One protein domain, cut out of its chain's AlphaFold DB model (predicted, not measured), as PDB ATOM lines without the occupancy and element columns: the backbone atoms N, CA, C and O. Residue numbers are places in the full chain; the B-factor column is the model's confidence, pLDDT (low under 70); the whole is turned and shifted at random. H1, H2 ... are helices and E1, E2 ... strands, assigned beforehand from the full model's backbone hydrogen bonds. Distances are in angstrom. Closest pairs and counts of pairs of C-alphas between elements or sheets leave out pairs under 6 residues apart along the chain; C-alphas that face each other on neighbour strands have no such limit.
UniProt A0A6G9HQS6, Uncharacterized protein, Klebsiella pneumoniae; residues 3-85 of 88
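This is residues 3 to 85 of the 88 residues of an uncharacterized protein of Klebsiella pneumoniae (UniProt A0A6G9HQS6). A narrow three-stranded sheet, E1, E2 and E3, has one long helix, H1, running along one of its faces, while the short helix H3 stands beyond the sheet, near H1, and a long loop, residues 22 to 41, joins E2 to H1. The printed part has 83 residues, with three named helices and three named strands in the order E1 E2 H1 H2 E3 H3. The sheet's order is E1, E2, E3, mixed, and the class is mixed, helices and strands. The whole is loose, with a radius of gyration of the C-alphas of 14.9 A and spans of 39 by 37 by 23 A.

E1, residues 3 to 8, begins at C-alpha 3 (-38.457, 18.701, 40.349) and is 15.9 A long. E2, residues 14 to 21, is 20.2 A long. H1, residues 42 to 58, measures 24.7 A, H2, residues 60 to 65, 8.6 A, and E3, residues 69 to 72, 10.1 A. H3, residues 76 to 84, is 12.0 A long and ends at C-alpha 84 (-50.964, 34.450, 20.261).

E1 and E2 form an antiparallel hairpin, with N 5 and O 18 2.9 A apart. E2 and E3 are parallel, with N 17 and O 69 2.8 A apart. E2, H1, H2 and E3 make a strand-helix-strand unit, two parallel neighbour strands with helices between, its crossover right-handed. H1 is on the sheet at a height of 8.1 A, in two layers, helix on one face; the closest C-alphas of H1 and E2 are those of Gln 52 and Val 19, 7.0 A apart. H2 only grazes the sheet, with residues 60 to 64. H3 is not on the sheet; it is close to H1 but not clearly touching, the C-alphas of Ile 78 and Phe 46 being the closest, 6.7 A apart. In H1, H2 and H3 every O i to N i+4 pair is within hydrogen-bond range.

The C-alphas farthest apart, of Ser 11 and Ser 27, are 42.2 A apart. The printed part has no cut, and the link from E2 to H1, 20 residues, is long. Residues 24 to 35 and residue 85 have pLDDT under 70.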
ATOM      1  N   TYR A   3     -38.206  19.995  39.724       89.31
ATOM      2  CA  TYR A   3     -38.457  18.701  40.349       89.31
ATOM      3  C   TYR A   3     -39.396  17.903  39.454       89.31
ATOM      4  O   TYR A   3     -40.190  18.487  38.720       89.31
ATOM      5  N   TYR A   4     -39.300  16.582  39.526       92.62
ATOM      6  CA  TYR A   4     -40.121  15.675  38.738       92.62
ATOM      7  C   TYR A   4     -40.877  14.769  39.695       92.62
ATOM      8  O   TYR A   4     -40.260  13.992  40.425       92.62
ATOM      9  N   GLU A   5     -42.195  14.910  39.727       94.69
ATOM     10  CA  GLU A   5     -43.064  14.021  40.486       94.69
ATOM     11  C   GLU A   5     -43.487  12.851  39.586       94.69
ATOM     12  O   GLU A   5     -44.052  13.085  38.515       94.69
ATOM     13  N   PRO A   6     -43.164  11.596  39.950       96.12
ATOM     14  CA  PRO A   6     -43.494  10.444  39.125       96.12
ATOM     15  C   PRO A   6     -44.979  10.101  39.234       96.12
ATOM     16  O   PRO A   6     -45.522   9.940  40.324       96.12
ATOM     17  N   ILE A   7     -45.610   9.887  38.086       96.44
ATOM     18  CA  ILE A   7     -46.965   9.360  37.970       96.44
ATOM     19  C   ILE A   7     -46.839   7.904  37.533       96.44
ATOM     20  O   ILE A   7     -46.372   7.596  36.430       96.44
ATOM     21  N   LEU A   8     -47.230   7.000  38.428       96.94
ATOM     22  CA  LEU A   8     -47.117   5.561  38.230       96.94
ATOM     23  C   LEU A   8     -48.463   4.968  37.808       96.94
ATOM     24  O   LEU A   8     -49.523   5.379  38.274       96.94
ATOM     25  N   SER A   9     -48.410   3.968  36.937       94.50
ATOM     26  CA  SER A   9     -49.558   3.111  36.639       94.50
ATOM     27  C   SER A   9     -49.863   2.156  37.801       94.50
ATOM     28  O   SER A   9     -49.064   1.992  38.722       94.50
ATOM     29  N   MET A  10     -50.996   1.451  37.729       95.38
ATOM     30  CA  MET A  10     -51.394   0.465  38.746       95.38
ATOM     31  C   MET A  10     -50.401  -0.698  38.907       95.38
ATOM     32  O   MET A  10     -50.379  -1.338  39.953       95.38
ATOM     33  N   SER A  11     -49.570  -0.974  37.896       95.81
ATOM     34  CA  SER A  11     -48.503  -1.980  37.978       95.81
ATOM     35  C   SER A  11     -47.210  -1.445  38.606       95.81
ATOM     36  O   SER A  11     -46.235  -2.183  38.717       95.81
ATOM     37  N   GLY A  12     -47.172  -0.163  38.987       94.69
ATOM     38  CA  GLY A  12     -45.976   0.521  39.473       94.69
ATOM     39  C   GLY A  12     -45.033   0.995  38.363       94.69
ATOM     40  O   GLY A  12     -44.021   1.623  38.661       94.69
ATOM     41  N   ALA A  13     -45.348   0.735  37.088       94.94
ATOM     42  CA  ALA A  13     -44.550   1.236  35.975       94.94
ATOM     43  C   ALA A  13     -44.707   2.757  35.830       94.94
ATOM     44  O   ALA A  13     -45.827   3.273  35.923       94.94
ATOM     45  N   LEU A  14     -43.595   3.455  35.577       96.31
ATOM     46  CA  LEU A  14     -43.578   4.896  35.324       96.31
ATOM     47  C   LEU A  14     -44.340   5.207  34.033       96.31
ATOM     48  O   LEU A  14     -43.995   4.699  32.970       96.31
ATOM     49  N   TYR A  15     -45.372   6.037  34.147       94.75
ATOM     50  CA  TYR A  15     -46.254   6.407  33.041       94.75
ATOM     51  C   TYR A  15     -46.040   7.859  32.607       94.75
ATOM     52  O   TYR A  15     -45.941   8.161  31.417       94.75
ATOM     53  N   ALA A  16     -45.944   8.765  33.577       97.19
ATOM     54  CA  ALA A  16     -45.749  10.179  33.318       97.19
ATOM     55  C   ALA A  16     -44.926  10.837  34.431       97.19
ATOM     56  O   ALA A  16     -44.672  10.237  35.477       97.19
ATOM     57  N   ILE A  17     -44.512  12.076  34.202       96.81
ATOM     58  CA  ILE A  17     -43.908  12.954  35.198       96.81
ATOM     59  C   ILE A  17     -44.627  14.299  35.195       96.81
ATOM     60  O   ILE A  17     -44.927  14.837  34.128       96.81
ATOM     61  N   GLU A  18     -44.841  14.865  36.376       95.88
ATOM     62  CA  GLU A  18     -45.216  16.267  36.527       95.88
ATOM     63  C   GLU A  18     -43.980  17.104  36.858       95.88
ATOM     64  O   GLU A  18     -43.221  16.800  37.784       95.88
ATOM     65  N   VAL A  19     -43.753  18.167  36.081       94.69
ATOM     66  CA  VAL A  19     -42.634  19.082  36.312       94.69
ATOM     67  C   VAL A  19     -43.049  20.177  37.285       94.69
ATOM     68  O   VAL A  19     -43.806  21.094  36.960       94.69
ATOM     69  N   LEU A  20     -42.458  20.135  38.472       89.94
ATOM     70  CA  LEU A  20     -42.686  21.089  39.545       89.94
ATOM     71  C   LEU A  20     -41.517  22.060  39.683       89.94
ATOM     72  O   LEU A  20     -40.379  21.782  39.298       89.94
ATOM     73  N   SER A  21     -41.797  23.215  40.274       85.75
ATOM     74  CA  SER A  21     -40.780  24.199  40.628       85.75
ATOM     75  C   SER A  21     -40.740  24.377  42.135       85.75
ATOM     76  O   SER A  21     -41.754  24.673  42.759       85.75
ATOM     77  N   ARG A  22     -39.546  24.234  42.722       79.12
ATOM     78  CA  ARG A  22     -39.295  24.662  44.103       79.12
ATOM     79  C   ARG A  22     -38.317  25.816  44.126       79.12
ATOM     80  O   ARG A  22     -37.282  25.791  43.444       79.12
ATOM     81  N   ILE A  23     -38.657  26.813  44.928       75.88
ATOM     82  CA  ILE A  23     -37.928  28.070  45.011       75.88
ATOM     83  C   ILE A  23     -37.377  28.187  46.420       75.88
ATOM     84  O   ILE A  23     -38.105  28.109  47.410       75.88
ATOM     85  N   THR A  24     -36.056  28.294  46.482       69.81
ATOM     86  CA  THR A  24     -35.283  28.362  47.715       69.81
ATOM     87  C   THR A  24     -34.791  29.786  47.889       69.81
ATOM     88  O   THR A  24     -34.098  30.312  47.016       69.81
ATOM     89  N   HIS A  25     -35.114  30.411  49.017       64.25
ATOM     90  CA  HIS A  25     -34.530  31.702  49.359       64.25
ATOM     91  C   HIS A  25     -33.110  31.492  49.900       64.25
ATOM     92  O   HIS A  25     -32.933  30.774  50.889       64.25
ATOM     93  N   ALA A  26     -32.111  32.136  49.283       59.69
ATOM     94  CA  ALA A  26     -30.687  31.936  49.578       59.69
ATOM     95  C   ALA A  26     -30.318  32.116  51.065       59.69
ATOM     96  O   ALA A  26     -29.370  31.503  51.540       59.69
ATOM     97  N   SER A  27     -31.085  32.916  51.814       59.53
ATOM     98  CA  SER A  27     -30.835  33.190  53.235       59.53
ATOM     99  C   SER A  27     -31.703  32.418  54.237       59.53
ATOM    100  O   SER A  27     -31.474  32.553  55.434       59.53
ATOM    101  N   ARG A  28     -32.719  31.651  53.805       55.88
ATOM    102  CA  ARG A  28     -33.689  31.031  54.738       55.88
ATOM    103  C   ARG A  28     -33.846  29.518  54.627       55.88
ATOM    104  O   ARG A  28     -34.548  28.953  55.455       55.88
ATOM    105  N   GLY A  29     -33.246  28.855  53.636       53.03
ATOM    106  CA  GLY A  29     -33.275  27.386  53.506       53.03
ATOM    107  C   GLY A  29     -34.670  26.743  53.367       53.03
ATOM    108  O   GLY A  29     -34.764  25.527  53.249       53.03
ATOM    109  N   GLY A  30     -35.747  27.535  53.374       53.97
ATOM    110  CA  GLY A  30     -37.135  27.086  53.330       53.97
ATOM    111  C   GLY A  30     -37.755  27.217  51.941       53.97
ATOM    112  O   GLY A  30     -37.449  28.148  51.192       53.97
ATOM    113  N   TYR A  31     -38.633  26.264  51.623       55.91
ATOM    114  CA  TYR A  31     -39.404  26.200  50.384       55.91
ATOM    115  C   TYR A  31     -40.663  27.063  50.492       55.91
ATOM    116  O   TYR A  31     -41.451  26.888  51.420       55.91
ATOM    117  N   PHE A  32     -40.897  27.941  49.517       56.00
ATOM    118  CA  PHE A  32     -42.201  28.579  49.325       56.00
ATOM    119  C   PHE A  32     -42.834  28.004  48.059       56.00
ATOM    120  O   PHE A  32     -42.273  28.163  46.978       56.00
ATOM    121  N   CYS A  33     -43.980  27.328  48.187       56.84
ATOM    122  CA  CYS A  33     -44.695  26.784  47.024       56.84
ATOM    123  C   CYS A  33     -46.083  27.386  46.782       56.84
ATOM    124  O   CYS A  33     -46.540  27.291  45.656       56.84
ATOM    125  N   ILE A  34     -46.735  28.041  47.751       58.47
ATOM    126  CA  ILE A  34     -48.066  28.645  47.516       58.47
ATOM    127  C   ILE A  34     -47.968  30.175  47.516       58.47
ATOM    128  O   ILE A  34     -48.120  30.795  46.470       58.47
ATOM    129  N   CYS A  35     -47.535  30.783  48.625       60.34
ATOM    130  CA  CYS A  35     -47.446  32.248  48.744       60.34
ATOM    131  C   CYS A  35     -46.462  32.916  47.763       60.34
ATOM    132  O   CYS A  35     -46.544  34.115  47.517       60.34
ATOM    133  N   PHE A  36     -45.499  32.161  47.220       73.50
ATOM    134  CA  PHE A  36     -44.563  32.704  46.236       73.50
ATOM    135  C   PHE A  36     -45.261  32.969  44.903       73.50
ATOM    136  O   PHE A  36     -45.182  34.075  44.386       73.50
ATOM    137  N   PHE A  37     -45.992  31.991  44.365       74.50
ATOM    138  CA  PHE A  37     -46.635  32.151  43.059       74.50
ATOM    139  C   PHE A  37     -47.770  33.183  43.073       74.50
ATOM    140  O   PHE A  37     -48.052  33.771  42.039       74.50
ATOM    141  N   GLU A  38     -48.351  33.468  44.241       76.19
ATOM    142  CA  GLU A  38     -49.338  34.545  44.422       76.19
ATOM    143  C   GLU A  38     -48.731  35.958  44.384       76.19
ATOM    144  O   GLU A  38     -49.452  36.929  44.181       76.19
ATOM    145  N   THR A  39     -47.420  36.097  44.610       78.56
ATOM    146  CA  THR A  39     -46.762  37.403  44.807       78.56
ATOM    147  C   THR A  39     -45.727  37.747  43.739       78.56
ATOM    148  O   THR A  39     -45.159  38.841  43.764       78.56
ATOM    149  N   ILE A  40     -45.470  36.844  42.792       83.38
ATOM    150  CA  ILE A  40     -44.494  37.061  41.719       83.38
ATOM    151  C   ILE A  40     -45.139  37.598  40.447       83.38
ATOM    152  O   ILE A  40     -46.309  37.355  40.172       83.38
ATOM    153  N   SER A  41     -44.343  38.298  39.640       87.31
ATOM    154  CA  SER A  41     -44.793  38.797  38.344       87.31
ATOM    155  C   SER A  41     -44.932  37.678  37.308       87.31
ATOM    156  O   SER A  41     -44.186  36.692  37.326       87.31
ATOM    157  N   ASP A  42     -45.827  37.886  36.337       85.88
ATOM    158  CA  ASP A  42     -45.988  37.016  35.163       85.88
ATOM    159  C   ASP A  42     -44.671  36.803  34.403       85.88
ATOM    160  O   ASP A  42     -44.404  35.713  33.901       85.88
ATOM    161  N   GLU A  43     -43.802  37.817  34.360       87.62
ATOM    162  CA  GLU A  43     -42.478  37.708  33.746       87.62
ATOM    163  C   GLU A  43     -41.638  36.611  34.422       87.62
ATOM    164  O   GLU A  43     -41.073  35.744  33.748       87.62
ATOM    165  N   VAL A  44     -41.598  36.588  35.759       88.44
ATOM    166  CA  VAL A  44     -40.861  35.565  36.516       88.44
ATOM    167  C   VAL A  44     -41.482  34.182  36.309       88.44
ATOM    168  O   VAL A  44     -40.741  33.219  36.095       88.44
ATOM    169  N   ILE A  45     -42.817  34.076  36.298       89.06
ATOM    170  CA  ILE A  45     -43.534  32.825  35.984       89.06
ATOM    171  C   ILE A  45     -43.126  32.323  34.593       89.06
ATOM    172  O   ILE A  45     -42.759  31.157  34.436       89.06
ATOM    173  N   PHE A  46     -43.091  33.200  33.591       89.56
ATOM    174  CA  PHE A  46     -42.679  32.845  32.235       89.56
ATOM    175  C   PHE A  46     -41.211  32.399  32.159       89.56
ATOM    176  O   PHE A  46     -40.862  31.477  31.417       89.56
ATOM    177  N   HIS A  47     -40.324  33.008  32.948       89.75
ATOM    178  CA  HIS A  47     -38.938  32.553  33.072       89.75
ATOM    179  C   HIS A  47     -38.828  31.160  33.700       89.75
ATOM    180  O   HIS A  47     -38.052  30.338  33.202       89.75
ATOM    181  N   ILE A  48     -39.614  30.876  34.740       90.75
ATOM    182  CA  ILE A  48     -39.698  29.550  35.367       90.75
ATOM    183  C   ILE A  48     -40.198  28.516  34.353       90.75
ATOM    184  O   ILE A  48     -39.562  27.475  34.184       90.75
ATOM    185  N   PHE A  49     -41.261  28.830  33.613       92.12
ATOM    186  CA  PHE A  49     -41.800  27.975  32.556       92.12
ATOM    187  C   PHE A  49     -40.752  27.648  31.480       92.12
ATOM    188  O   PHE A  49     -40.467  26.479  31.209       92.12
ATOM    189  N   LYS A  50     -40.077  28.664  30.923       92.00
ATOM    190  CA  LYS A  50     -38.986  28.458  29.948       92.00
ATOM    191  C   LYS A  50     -37.855  27.605  30.519       92.00
ATOM    192  O   LYS A  50     -37.266  26.799  29.799       92.00
ATOM    193  N   TYR A  51     -37.523  27.789  31.797       92.94
ATOM    194  CA  TYR A  51     -36.520  26.970  32.468       92.94
ATOM    195  C   TYR A  51     -36.959  25.501  32.546       92.94
ATOM    196  O   TYR A  51     -36.174  24.627  32.186       92.94
ATOM    197  N   GLN A  52     -38.209  25.221  32.930       93.44
ATOM    198  CA  GLN A  52     -38.755  23.860  32.966       93.44
ATOM    199  C   GLN A  52     -38.707  23.184  31.586       93.44
ATOM    200  O   GLN A  52     -38.243  22.049  31.485       93.44
ATOM    201  N   LEU A  53     -39.068  23.893  30.511       94.00
ATOM    202  CA  LEU A  53     -38.968  23.360  29.145       94.00
ATOM    203  C   LEU A  53     -37.526  23.029  28.739       94.00
ATOM    204  O   LEU A  53     -37.271  21.985  28.138       94.00
ATOM    205  N   ARG A  54     -36.557  23.885  29.087       94.69
ATOM    206  CA  ARG A  54     -35.132  23.611  28.825       94.69
ATOM    207  C   ARG A  54     -34.658  22.363  29.560       94.69
ATOM    208  O   ARG A  54     -33.961  21.551  28.966       94.69
ATOM    209  N   ARG A  55     -35.080  22.186  30.814       93.75
ATOM    210  CA  ARG A  55     -34.772  20.986  31.598       93.75
ATOM    211  C   ARG A  55     -35.364  19.726  30.970       93.75
ATOM    212  O   ARG A  55     -34.663  18.727  30.882       93.75
ATOM    213  N   LEU A  56     -36.601  19.777  30.473       94.44
ATOM    214  CA  LEU A  56     -37.193  18.653  29.741       94.44
ATOM    215  C   LEU A  56     -36.431  18.331  28.452       94.44
ATOM    216  O   LEU A  56     -36.201  17.161  28.160       94.44
ATOM    217  N   LYS A  57     -35.984  19.353  27.712       95.00
ATOM    218  CA  LYS A  57     -35.179  19.165  26.496       95.00
ATOM    219  C   LYS A  57     -33.895  18.374  26.766       95.00
ATOM    220  O   LYS A  57     -33.524  17.544  25.945       95.00
ATOM    221  N   GLU A  58     -33.244  18.591  27.907       95.00
ATOM    222  CA  GLU A  58     -32.045  17.833  28.303       95.00
ATOM    223  C   GLU A  58     -32.315  16.338  28.554       95.00
ATOM    224  O   GLU A  58     -31.385  15.537  28.531       95.00
ATOM    225  N   HIS A  59     -33.573  15.950  28.782       92.81
ATOM    226  CA  HIS A  59     -33.981  14.573  29.079       92.81
ATOM    227  C   HIS A  59     -34.895  13.969  28.000       92.81
ATOM    228  O   HIS A  59     -35.480  12.906  28.203       92.81
ATOM    229  N   TYR A  60     -35.020  14.633  26.848       93.31
ATOM    230  CA  TYR A  60     -35.971  14.276  25.796       93.31
ATOM    231  C   TYR A  60     -35.810  12.832  25.295       93.31
ATOM    232  O   TYR A  60     -36.799  12.117  25.161       93.31
ATOM    233  N   GLU A  61     -34.574  12.371  25.078       96.12
ATOM    234  CA  GLU A  61     -34.317  11.010  24.584       96.12
ATOM    235  C   GLU A  61     -34.840   9.932  25.541       96.12
ATOM    236  O   GLU A  61     -35.435   8.946  25.101       96.12
ATOM    237  N   PHE A  62     -34.679  10.134  26.853       95.31
ATOM    238  CA  PHE A  62     -35.210   9.226  27.869       95.31
ATOM    239  C   PHE A  62     -36.741   9.191  27.842       95.31
ATOM    240  O   PHE A  62     -37.326   8.109  27.844       95.31
ATOM    241  N   LEU A  63     -37.386  10.361  27.787       95.00
ATOM    242  CA  LEU A  63     -38.847  10.469  27.796       95.00
ATOM    243  C   LEU A  63     -39.469   9.759  26.589       95.00
ATOM    244  O   LEU A  63     -40.417   8.994  26.747       95.00
ATOM    245  N   ILE A  64     -38.889   9.946  25.400       95.31
ATOM    246  CA  ILE A  64     -39.364   9.301  24.171       95.31
ATOM    247  C   ILE A  64     -39.102   7.795  24.187       95.31
ATOM    248  O   ILE A  64     -40.020   7.016  23.946       95.31
ATOM    249  N   SER A  65     -37.872   7.370  24.488       96.62
ATOM    250  CA  SER A  65     -37.512   5.943  24.477       96.62
ATOM    251  C   SER A  65     -38.259   5.127  25.533       96.62
ATOM    252  O   SER A  65     -38.562   3.960  25.300       96.62
ATOM    253  N   SER A  66     -38.595   5.749  26.665       95.25
ATOM    254  CA  SER A  66     -39.330   5.112  27.761       95.25
ATOM    255  C   SER A  66     -40.847   5.283  27.649       95.25
ATOM    256  O   SER A  66     -41.569   4.796  28.513       95.25
ATOM    257  N   ASN A  67     -41.337   5.971  26.609       95.50
ATOM    258  CA  ASN A  67     -42.751   6.313  26.427       95.50
ATOM    259  C   ASN A  67     -43.375   6.990  27.670       95.50
ATOM    260  O   ASN A  67     -44.494   6.673  28.073       95.50
ATOM    261  N   VAL A  68     -42.625   7.907  28.295       96.62
ATOM    262  CA  VAL A  68     -43.036   8.645  29.498       96.62
ATOM    263  C   VAL A  68     -43.526  10.033  29.099       96.62
ATOM    264  O   VAL A  68     -42.803  10.808  28.469       96.62
ATOM    265  N   ILE A  69     -44.745  10.374  29.511       96.00
ATOM    266  CA  ILE A  69     -45.340  11.693  29.254       96.00
ATOM    267  C   ILE A  69     -44.799  12.707  30.267       96.00
ATOM    268  O   ILE A  69     -44.702  12.404  31.451       96.00
ATOM    269  N   ALA A  70     -44.489  13.930  29.835       96.19
ATOM    270  CA  ALA A  70     -44.156  15.031  30.739       96.19
ATOM    271  C   ALA A  70     -45.267  16.088  30.734       96.19
ATOM    272  O   ALA A  70     -45.598  16.625  29.675       96.19
ATOM    273  N   SER A  71     -45.821  16.410  31.905       95.12
ATOM    274  CA  SER A  71     -46.755  17.525  32.090       95.12
ATOM    275  C   SER A  71     -46.042  18.746  32.675       95.12
ATOM    276  O   SER A  71     -45.206  18.644  33.574       95.12
ATOM    277  N   VAL A  72     -46.369  19.925  32.143       94.06
ATOM    278  CA  VAL A  72     -45.854  21.216  32.613       94.06
ATOM    279  C   VAL A  72     -47.039  22.117  32.914       94.06
ATOM    280  O   VAL A  72     -47.896  22.323  32.056       94.06
ATOM    281  N   ASN A  73     -47.073  22.660  34.128       91.00
ATOM    282  CA  ASN A  73     -48.100  23.608  34.536       91.00
ATOM    283  C   ASN A  73     -47.918  24.949  33.812       91.00
ATOM    284  O   ASN A  73     -46.809  25.482  33.739       91.00
ATOM    285  N   ILE A  74     -49.018  25.506  33.303       91.06
ATOM    286  CA  ILE A  74     -49.056  26.822  32.657       91.06
ATOM    287  C   ILE A  74     -50.120  27.698  33.317       91.06
ATOM    288  O   ILE A  74     -51.166  27.211  33.738       91.06
ATOM    289  N   THR A  75     -49.856  29.000  33.394       89.69
ATOM    290  CA  THR A  75     -50.866  29.997  33.766       89.69
ATOM    291  C   THR A  75     -51.667  30.421  32.538       89.69
ATOM    292  O   THR A  75     -51.267  30.175  31.399       89.69
ATOM    293  N   TYR A  76     -52.786  31.111  32.764       89.88
ATOM    294  CA  TYR A  76     -53.588  31.684  31.683       89.88
ATOM    295  C   TYR A  76     -52.773  32.651  30.803       89.88
ATOM    296  O   TYR A  76     -52.803  32.528  29.583       89.88
ATOM    297  N   SER A  77     -51.958  33.523  31.407       87.75
ATOM    298  CA  SER A  77     -51.077  34.461  30.690       87.75
ATOM    299  C   SER A  77     -50.066  33.753  29.778       87.75
ATOM    300  O   SER A  77     -49.818  34.179  28.646       87.75
ATOM    301  N   ILE A  78     -49.513  32.624  30.234       90.62
ATOM    302  CA  ILE A  78     -48.635  31.780  29.417       90.62
ATOM    303  C   ILE A  78     -49.426  31.137  28.281       90.62
ATOM    304  O   ILE A  78     -48.973  31.174  27.141       90.62
ATOM    305  N   ALA A  79     -50.604  30.579  28.567       90.44
ATOM    306  CA  ALA A  79     -51.451  29.969  27.548       90.44
ATOM    307  C   ALA A  79     -51.814  30.970  26.437       90.44
ATOM    308  O   ALA A  79     -51.643  30.660  25.260       90.44
ATOM    309  N   GLU A  80     -52.230  32.187  26.797       89.50
ATOM    310  CA  GLU A  80     -52.492  33.265  25.838       89.50
ATOM    311  C   GLU A  80     -51.255  33.607  25.011       89.50
ATOM    312  O   GLU A  80     -51.358  33.733  23.793       89.50
ATOM    313  N   SER A  81     -50.082  33.690  25.644       84.75
ATOM    314  CA  SER A  81     -48.825  33.956  24.938       84.75
ATOM    315  C   SER A  81     -48.505  32.866  23.912       84.75
ATOM    316  O   SER A  81     -48.142  33.186  22.789       84.75
ATOM    317  N   ILE A  82     -48.694  31.585  24.252       85.00
ATOM    318  CA  ILE A  82     -48.474  30.449  23.336       85.00
ATOM    319  C   ILE A  82     -49.467  30.471  22.166       85.00
ATOM    320  O   ILE A  82     -49.115  30.147  21.036       85.00
ATOM    321  N   ILE A  83     -50.727  30.823  22.428       85.81
ATOM    322  CA  ILE A  83     -51.770  30.865  21.396       85.81
ATOM    323  C   ILE A  83     -51.559  32.061  20.455       85.81
ATOM    324  O   ILE A  83     -51.733  31.931  19.239       85.81
ATOM    325  N   ALA A  84     -51.206  33.221  21.011       81.69
ATOM    326  CA  ALA A  84     -50.964  34.450  20.261       81.69
ATOM    327  C   ALA A  84     -49.682  34.358  19.426       81.69
ATOM    328  O   ALA A  84     -49.656  34.765  18.261       81.69
ATOM    329  N   ASP A  85     -48.634  33.779  20.004       66.06
ATOM    330  CA  ASP A  85     -47.361  33.541  19.351       66.06
ATOM    331  C   ASP A  85     -47.423  32.157  18.688       66.06
ATOM    332  O   ASP A  85     -47.011  31.153  19.259       66.06
TER     333      ASP A  85